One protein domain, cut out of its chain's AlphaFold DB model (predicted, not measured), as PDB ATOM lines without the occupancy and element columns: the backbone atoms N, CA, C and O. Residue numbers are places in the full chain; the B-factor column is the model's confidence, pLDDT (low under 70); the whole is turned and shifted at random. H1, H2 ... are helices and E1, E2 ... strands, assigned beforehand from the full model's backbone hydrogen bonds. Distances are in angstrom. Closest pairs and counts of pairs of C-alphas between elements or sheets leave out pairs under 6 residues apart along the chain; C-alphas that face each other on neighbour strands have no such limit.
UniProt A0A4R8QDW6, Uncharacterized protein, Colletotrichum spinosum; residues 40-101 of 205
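What this domain is: This is residues 40 to 101 of the 205 residues of an uncharacterized protein of Colletotrichum spinosum (UniProt A0A4R8QDW6). Little regular structure is seen here: two short helices, H1 and H2, pack together at one end, and from them an arm folds back along E1, its tip, residues 53 to 59, sticking out. The 62 printed residues hold E1, H1 and H2 in that order, mixed in class, with 23 residues in named elements. The whole is only just loose, close to compact, with a radius of gyration of the C-alphas of 13.0 A and spans of 36 by 27 by 23 A.

Where its parts are: Start at C-alpha 40, (19.287, 19.443, -42.098); residues 40 to 58 hold no named element. Find E1, residues 59 to 64, 16.6 A long, from (19.453, -12.003, -45.482). H1 is residues 66 to 73, 10.6 A; H2, residues 81 to 89, 12.3 A, ends at (24.496, 7.104, -29.257).

How they stand to each other: H1 and H2 touch, closest at the C-alphas of Ala 72 and Asn 86, 5.6 A apart, at a steep tilt of 48 degrees, opposite ways. E1 and H1 meet only through their tight link; E1 and H2 are apart. E1 pairs with no named strand, but residues 48 to 49 pair antiparallel with its residues 63 to 64. In H1 and H2 every O i to N i+4 pair is within hydrogen-bond range.

The domain as a whole: The C-alphas farthest apart, of Asn 56 and Asp 75, are 37.5 A apart. The printed part has no cut, and pLDDT is under 70 at residues 94 to 100.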
ATOM      1  N   THR A  40      19.937  20.671 -41.639       73.44
ATOM      2  CA  THR A  40      19.287  19.443 -42.098       73.44
ATOM      3  C   THR A  40      18.272  19.797 -43.189       73.44
ATOM      4  O   THR A  40      17.471  20.716 -42.993       73.44
ATOM      5  N   PRO A  41      18.306  19.135 -44.361       77.25
ATOM      6  CA  PRO A  41      17.365  19.432 -45.428       77.25
ATOM      7  C   PRO A  41      15.922  19.260 -44.949       77.25
ATOM      8  O   PRO A  41      15.563  18.205 -44.435       77.25
ATOM      9  N   ALA A  42      15.078  20.271 -45.170       79.75
ATOM     10  CA  ALA A  42      13.686  20.263 -44.707       79.75
ATOM     11  C   ALA A  42      12.829  19.135 -45.319       79.75
ATOM     12  O   ALA A  42      11.778  18.798 -44.788       79.75
ATOM     13  N   HIS A  43      13.271  18.555 -46.437       81.00
ATOM     14  CA  HIS A  43      12.601  17.438 -47.104       81.00
ATOM     15  C   HIS A  43      13.046  16.059 -46.586       81.00
ATOM     16  O   HIS A  43      12.575  15.042 -47.095       81.00
ATOM     17  N   LEU A  44      13.960  15.995 -45.610       80.31
ATOM     18  CA  LEU A  44      14.366  14.738 -44.991       80.31
ATOM     19  C   LEU A  44      13.239  14.232 -44.078       80.31
ATOM     20  O   LEU A  44      13.096  14.681 -42.944       80.31
ATOM     21  N   ASN A  45      12.438  13.302 -44.588       86.06
ATOM     22  CA  ASN A  45      11.235  12.791 -43.922       86.06
ATOM     23  C   ASN A  45      11.360  11.341 -43.438       86.06
ATOM     24  O   ASN A  45      10.409  10.803 -42.872       86.06
ATOM     25  N   ARG A  46      12.492  10.684 -43.712       87.75
ATOM     26  CA  ARG A  46      12.682   9.268 -43.420       87.75
ATOM     27  C   ARG A  46      14.135   8.950 -43.114       87.75
ATOM     28  O   ARG A  46      15.033   9.398 -43.825       87.75
ATOM     29  N   ALA A  47      14.344   8.114 -42.104       88.56
ATOM     30  CA  ALA A  47      15.638   7.534 -41.778       88.56
ATOM     31  C   ALA A  47      15.525   6.010 -41.689       88.56
ATOM     32  O   ALA A  47      14.647   5.470 -41.016       88.56
ATOM     33  N   VAL A  48      16.439   5.315 -42.361       90.31
ATOM     34  CA  VAL A  48      16.530   3.853 -42.328       90.31
ATOM     35  C   VAL A  48      17.878   3.424 -41.770       90.31
ATOM     36  O   VAL A  48      18.899   4.060 -42.028       90.31
ATOM     37  N   TYR A  49      17.882   2.340 -41.003       89.94
ATOM     38  CA  TYR A  49      19.094   1.700 -40.518       89.94
ATOM     39  C   TYR A  49      19.370   0.446 -41.342       89.94
ATOM     40  O   TYR A  49      18.542  -0.467 -41.400       89.94
ATOM     41  N   ILE A  50      20.552   0.415 -41.959       90.62
ATOM     42  CA  ILE A  50      21.084  -0.743 -42.673       90.62
ATOM     43  C   ILE A  50      22.109  -1.412 -41.745       90.62
ATOM     44  O   ILE A  50      23.135  -0.795 -41.435       90.62
ATOM     45  N   PRO A  51      21.854  -2.641 -41.266       89.50
ATOM     46  CA  PRO A  51      22.803  -3.380 -40.450       89.50
ATOM     47  C   PRO A  51      24.132  -3.599 -41.164       89.50
ATOM     48  O   PRO A  51      24.230  -3.590 -42.395       89.50
ATOM     49  N   ARG A  52      25.171  -3.844 -40.362       87.12
ATOM     50  CA  ARG A  52      26.467  -4.252 -40.898       87.12
ATOM     51  C   ARG A  52      26.285  -5.526 -41.721       87.12
ATOM     52  O   ARG A  52      25.736  -6.504 -41.227       87.12
ATOM     53  N   HIS A  53      26.796  -5.491 -42.940       88.62
ATOM     54  CA  HIS A  53      26.759  -6.589 -43.889       88.62
ATOM     55  C   HIS A  53      28.131  -6.747 -44.550       88.62
ATOM     56  O   HIS A  53      29.006  -5.881 -44.450       88.62
ATOM     57  N   SER A  54      28.303  -7.890 -45.189       86.50
ATOM     58  CA  SER A  54      29.459  -8.285 -45.991       86.50
ATOM     59  C   SER A  54      28.990  -9.045 -47.227       86.50
ATOM     60  O   SER A  54      27.815  -9.396 -47.325       86.50
ATOM     61  N   ASP A  55      29.907  -9.347 -48.138       81.88
ATOM     62  CA  ASP A  55      29.607  -9.979 -49.432       81.88
ATOM     63  C   ASP A  55      28.928 -11.359 -49.309       81.88
ATOM     64  O   ASP A  55      28.272 -11.816 -50.233       81.88
ATOM     65  N   ASN A  56      29.019 -12.009 -48.144       85.50
ATOM     66  CA  ASN A  56      28.352 -13.280 -47.829       85.50
ATOM     67  C   ASN A  56      26.951 -13.125 -47.195       85.50
ATOM     68  O   ASN A  56      26.365 -14.110 -46.737       85.50
ATOM     69  N   THR A  57      26.422 -11.902 -47.100       89.50
ATOM     70  CA  THR A  57      25.125 -11.634 -46.461       89.50
ATOM     71  C   THR A  57      24.003 -12.137 -47.353       89.50
ATOM     72  O   THR A  57      23.777 -11.596 -48.427       89.50
ATOM     73  N   ARG A  58      23.273 -13.155 -46.889       92.06
ATOM     74  CA  ARG A  58      22.121 -13.718 -47.615       92.06
ATOM     75  C   ARG A  58      20.794 -13.078 -47.246       92.06
ATOM     76  O   ARG A  58      19.910 -13.020 -48.083       92.06
ATOM     77  N   HIS A  59      20.676 -12.591 -46.016       92.25
ATOM     78  CA  HIS A  59      19.453 -12.003 -45.482       92.25
ATOM     79  C   HIS A  59      19.805 -10.676 -44.819       92.25
ATOM     80  O   HIS A  59      20.623 -10.641 -43.896       92.25
ATOM     81  N   LEU A  60      19.206  -9.584 -45.285       91.69
ATOM     82  CA  LEU A  60      19.463  -8.242 -44.779       91.69
ATOM     83  C   LEU A  60      18.147  -7.548 -44.409       91.69
ATOM     84  O   LEU A  60      17.412  -7.103 -45.293       91.69
ATOM     85  N   PRO A  61      17.839  -7.418 -43.108       91.06
ATOM     86  CA  PRO A  61      16.717  -6.609 -42.660       91.06
ATOM     87  C   PRO A  61      17.097  -5.124 -42.662       91.06
ATOM     88  O   PRO A  61      18.123  -4.738 -42.109       91.06
ATOM     89  N   ILE A  62      16.247  -4.276 -43.235       91.44
ATOM     90  CA  ILE A  62      16.342  -2.817 -43.141       91.44
ATOM     91  C   ILE A  62      15.259  -2.321 -42.196       91.44
ATOM     92  O   ILE A  62      14.074  -2.619 -42.367       91.44
ATOM     93  N   TYR A  63      15.664  -1.512 -41.227       89.88
ATOM     94  CA  TYR A  63      14.782  -0.980 -40.196       89.88
ATOM     95  C   TYR A  63      14.437   0.468 -40.488       89.88
ATOM     96  O   TYR A  63      15.286   1.235 -40.940       89.88
ATOM     97  N   ASP A  64      13.206   0.862 -40.192       88.88
ATOM     98  CA  ASP A  64      12.831   2.272 -40.191       88.88
ATOM     99  C   ASP A  64      13.023   2.831 -38.789       88.88
ATOM    100  O   ASP A  64      12.491   2.314 -37.809       88.88
ATOM    101  N   VAL A  65      13.874   3.844 -38.709       90.06
ATOM    102  CA  VAL A  65      14.307   4.475 -37.463       90.06
ATOM    103  C   VAL A  65      13.964   5.958 -37.470       90.06
ATOM    104  O   VAL A  65      14.563   6.723 -36.721       90.06
ATOM    105  N   THR A  66      13.020   6.375 -38.319       89.62
ATOM    106  CA  THR A  66      12.671   7.782 -38.557       89.62
ATOM    107  C   THR A  66      12.350   8.524 -37.265       89.62
ATOM    108  O   THR A  66      12.960   9.553 -36.986       89.62
ATOM    109  N   GLU A  67      11.464   7.979 -36.432       88.50
ATOM    110  CA  GLU A  67      11.085   8.593 -35.154       88.50
ATOM    111  C   GLU A  67      12.302   8.771 -34.235       88.50
ATOM    112  O   GLU A  67      12.629   9.888 -33.838       88.50
ATOM    113  N   ARG A  68      13.063   7.694 -34.010       87.81
ATOM    114  CA  ARG A  68      14.279   7.713 -33.180       87.81
ATOM    115  C   ARG A  68      15.344   8.662 -33.704       87.81
ATOM    116  O   ARG A  68      16.054   9.290 -32.925       87.81
ATOM    117  N   TYR A  69      15.486   8.729 -35.022       89.75
ATOM    118  CA  TYR A  69      16.398   9.651 -35.672       89.75
ATOM    119  C   TYR A  69      16.003  11.088 -35.329       89.75
ATOM    120  O   TYR A  69      16.828  11.819 -34.784       89.75
ATOM    121  N   HIS A  70      14.741  11.472 -35.545       89.19
ATOM    122  CA  HIS A  70      14.261  12.815 -35.218       89.19
ATOM    123  C   HIS A  70      14.358  13.130 -33.718       89.19
ATOM    124  O   HIS A  70      14.753  14.239 -33.356       89.19
ATOM    125  N   GLU A  71      14.084  12.167 -32.838       90.06
ATOM    126  CA  GLU A  71      14.256  12.329 -31.389       90.06
ATOM    127  C   GLU A  71      15.718  12.564 -30.983       90.06
ATOM    128  O   GLU A  71      15.996  13.391 -30.103       90.06
ATOM    129  N   ALA A  72      16.655  11.855 -31.619       89.69
ATOM    130  CA  ALA A  72      18.076  11.917 -31.303       89.69
ATOM    131  C   ALA A  72      18.758  13.159 -31.887       89.69
ATOM    132  O   ALA A  72      19.459  13.874 -31.166       89.69
ATOM    133  N   VAL A  73      18.578  13.433 -33.184       86.00
ATOM    134  CA  VAL A  73      19.294  14.529 -33.859       86.00
ATOM    135  C   VAL A  73      18.553  15.859 -33.795       86.00
ATOM    136  O   VAL A  73      19.210  16.894 -33.796       86.00
ATOM    137  N   LYS A  74      17.218  15.859 -33.670       85.75
ATOM    138  CA  LYS A  74      16.386  17.075 -33.628       85.75
ATOM    139  C   LYS A  74      16.763  18.036 -34.767       85.75
ATOM    140  O   LYS A  74      16.803  17.622 -35.921       85.75
ATOM    141  N   ASP A  75      17.100  19.280 -34.434       83.38
ATOM    142  CA  ASP A  75      17.484  20.330 -35.383       83.38
ATOM    143  C   ASP A  75      19.012  20.492 -35.525       83.38
ATOM    144  O   ASP A  75      19.488  21.520 -36.010       83.38
ATOM    145  N   GLU A  76      19.812  19.518 -35.071       84.81
ATOM    146  CA  GLU A  76      21.271  19.607 -35.177       84.81
ATOM    147  C   GLU A  76      21.714  19.575 -36.651       84.81
ATOM    148  O   GLU A  76      21.310  18.673 -37.391       84.81
ATOM    149  N   PRO A  77      22.580  20.509 -37.096       82.62
ATOM    150  CA  PRO A  77      23.094  20.510 -38.462       82.62
ATOM    151  C   PRO A  77      23.806  19.196 -38.794       82.62
ATOM    152  O   PRO A  77      24.653  18.733 -38.016       82.62
ATOM    153  N   ILE A  78      23.509  18.630 -39.968       81.94
ATOM    154  CA  ILE A  78      24.185  17.427 -40.468       81.94
ATOM    155  C   ILE A  78      25.696  17.678 -40.490       81.94
ATOM    156  O   ILE A  78      26.166  18.690 -41.009       81.94
ATOM    157  N   GLY A  79      26.452  16.742 -39.913       77.38
ATOM    158  CA  GLY A  79      27.914  16.814 -39.834       77.38
ATOM    159  C   GLY A  79      28.458  17.564 -38.611       77.38
ATOM    160  O   GLY A  79      29.659  17.492 -38.352       77.38
ATOM    161  N   SER A  80      27.613  18.220 -37.809       82.56
ATOM    162  CA  SER A  80      28.056  18.840 -36.549       82.56
ATOM    163  C   SER A  80      28.534  17.790 -35.550       82.56
ATOM    164  O   SER A  80      28.055  16.655 -35.554       82.56
ATOM    165  N   SER A  81      29.452  18.154 -34.649       83.25
ATOM    166  CA  SER A  81      29.962  17.219 -33.632       83.25
ATOM    167  C   SER A  81      28.828  16.620 -32.796       83.25
ATOM    168  O   SER A  81      28.817  15.420 -32.525       83.25
ATOM    169  N   LYS A  82      27.838  17.444 -32.441       85.44
ATOM    170  CA  LYS A  82      26.669  17.021 -31.670       85.44
ATOM    171  C   LYS A  82      25.744  16.104 -32.471       85.44
ATOM    172  O   LYS A  82      25.301  15.096 -31.930       85.44
ATOM    173  N   PHE A  83      25.539  16.381 -33.760       86.50
ATOM    174  CA  PHE A  83      24.853  15.462 -34.670       86.50
ATOM    175  C   PHE A  83      25.539  14.089 -34.701       86.50
ATOM    176  O   PHE A  83      24.866  13.078 -34.503       86.50
ATOM    177  N   LYS A  84      26.874  14.037 -34.877       85.44
ATOM    178  CA  LYS A  84      27.619  12.761 -34.936       85.44
ATOM    179  C   LYS A  84      27.475  11.982 -33.624       85.44
ATOM    180  O   LYS A  84      27.173  10.793 -33.650       85.44
ATOM    181  N   VAL A  85      27.653  12.657 -32.484       88.31
ATOM    182  CA  VAL A  85      27.520  12.041 -31.153       88.31
ATOM    183  C   VAL A  85      26.108  11.503 -30.940       88.31
ATOM    184  O   VAL A  85      25.960  10.336 -30.593       88.31
ATOM    185  N   ASN A  86      25.074  12.306 -31.191       90.31
ATOM    186  CA  ASN A  86      23.691  11.875 -30.994       90.31
ATOM    187  C   ASN A  86      23.343  10.673 -31.877       90.31
ATOM    188  O   ASN A  86      22.741   9.724 -31.387       90.31
ATOM    189  N   LEU A  87      23.773  10.687 -33.143       88.31
ATOM    190  CA  LEU A  87      23.556   9.589 -34.081       88.31
ATOM    191  C   LEU A  87      24.245   8.293 -33.621       88.31
ATOM    192  O   LEU A  87      23.633   7.231 -33.647       88.31
ATOM    193  N   VAL A  88      25.500   8.367 -33.160       87.44
ATOM    194  CA  VAL A  88      26.258   7.195 -32.677       87.44
ATOM    195  C   VAL A  88      25.690   6.637 -31.369       87.44
ATOM    196  O   VAL A  88      25.754   5.430 -31.138       87.44
ATOM    197  N   MET A  89      25.115   7.496 -30.526       89.00
ATOM    198  CA  MET A  89      24.496   7.104 -29.257       89.00
ATOM    199  C   MET A  89      23.085   6.520 -29.423       89.00
ATOM    200  O   MET A  89      22.528   5.999 -28.455       89.00
ATOM    201  N   MET A  90      22.496   6.575 -30.624       89.44
ATOM    202  CA  MET A  90      21.220   5.916 -30.893       89.44
ATOM    203  C   MET A  90      21.343   4.407 -30.670       89.44
ATOM    204  O   MET A  90      22.227   3.739 -31.215       89.44
ATOM    205  N   LYS A  91      20.410   3.843 -29.897       84.81
ATOM    206  CA  LYS A  91      20.321   2.394 -29.717       84.81
ATOM    207  C   LYS A  91      20.041   1.739 -31.072       84.81
ATOM    208  O   LYS A  91      19.070   2.083 -31.748       84.81
ATOM    209  N   ARG A  92      20.886   0.776 -31.446       85.31
ATOM    210  CA  ARG A  92      20.683  -0.028 -32.654       85.31
ATOM    211  C   ARG A  92      19.374  -0.818 -32.538       85.31
ATOM    212  O   ARG A  92      19.133  -1.371 -31.465       85.31
ATOM    213  N   PRO A  93      18.577  -0.898 -33.615       84.00
ATOM    214  CA  PRO A  93      17.496  -1.871 -33.740       84.00
ATOM    215  C   PRO A  93      17.956  -3.273 -33.332       84.00
ATOM    216  O   PRO A  93      18.929  -3.773 -33.902       84.00
ATOM    217  N   SER A  94      17.293  -3.902 -32.361       68.88
ATOM    218  CA  SER A  94      17.545  -5.302 -32.003       68.88
ATOM    219  C   SER A  94      16.747  -6.272 -32.872       68.88
ATOM    220  O   SER A  94      17.061  -7.457 -32.893       68.88
ATOM    221  N   GLY A  95      15.741  -5.784 -33.606       62.84
ATOM    222  CA  GLY A  95      14.891  -6.596 -34.483       62.84
ATOM    223  C   GLY A  95      13.861  -7.448 -33.738       62.84
ATOM    224  O   GLY A  95      12.993  -8.053 -34.361       62.84
ATOM    225  N   GLU A  96      13.889  -7.430 -32.407       55.69
ATOM    226  CA  GLU A  96      12.912  -8.073 -31.533       55.69
ATOM    227  C   GLU A  96      11.733  -7.131 -31.276       55.69
ATOM    228  O   GLU A  96      11.514  -6.710 -30.149       55.69
ATOM    229  N   GLY A  97      11.009  -6.758 -32.339       52.22
ATOM    230  CA  GLY A  97       9.605  -6.302 -32.356       52.22
ATOM    231  C   GLY A  97       9.152  -5.106 -31.497       52.22
ATOM    232  O   GLY A  97       8.053  -4.609 -31.712       52.22
ATOM    233  N   TRP A  98       9.927  -4.643 -30.522       49.22
ATOM    234  CA  TRP A  98       9.551  -3.612 -29.551       49.22
ATOM    235  C   TRP A  98      10.351  -2.330 -29.771       49.22
ATOM    236  O   TRP A  98      10.030  -1.293 -29.196       49.22
ATOM    237  N   ASP A  99      11.412  -2.395 -30.578       54.75
ATOM    238  CA  ASP A  99      12.379  -1.318 -30.694       54.75
ATOM    239  C   ASP A  99      12.539  -0.801 -32.139       54.75
ATOM    240  O   ASP A  99      12.631   0.403 -32.346       54.75
ATOM    241  N   ALA A 100      12.467  -1.650 -33.155       61.59
ATOM    242  CA  ALA A 100      12.275  -1.219 -34.534       61.59
ATOM    243  C   ALA A 100      11.755  -2.381 -35.381       61.59
ATOM    244  O   ALA A 100      12.282  -3.492 -35.339       61.59
ATOM    245  N   GLU A 101      10.729  -2.107 -36.180       71.31
ATOM    246  CA  GLU A 101      10.190  -3.070 -37.132       71.31
ATOM    247  C   GLU A 101      11.082  -3.095 -38.380       71.31
ATOM    248  O   GLU A 101      11.397  -2.052 -38.967       71.31
TER     249      GLU A 101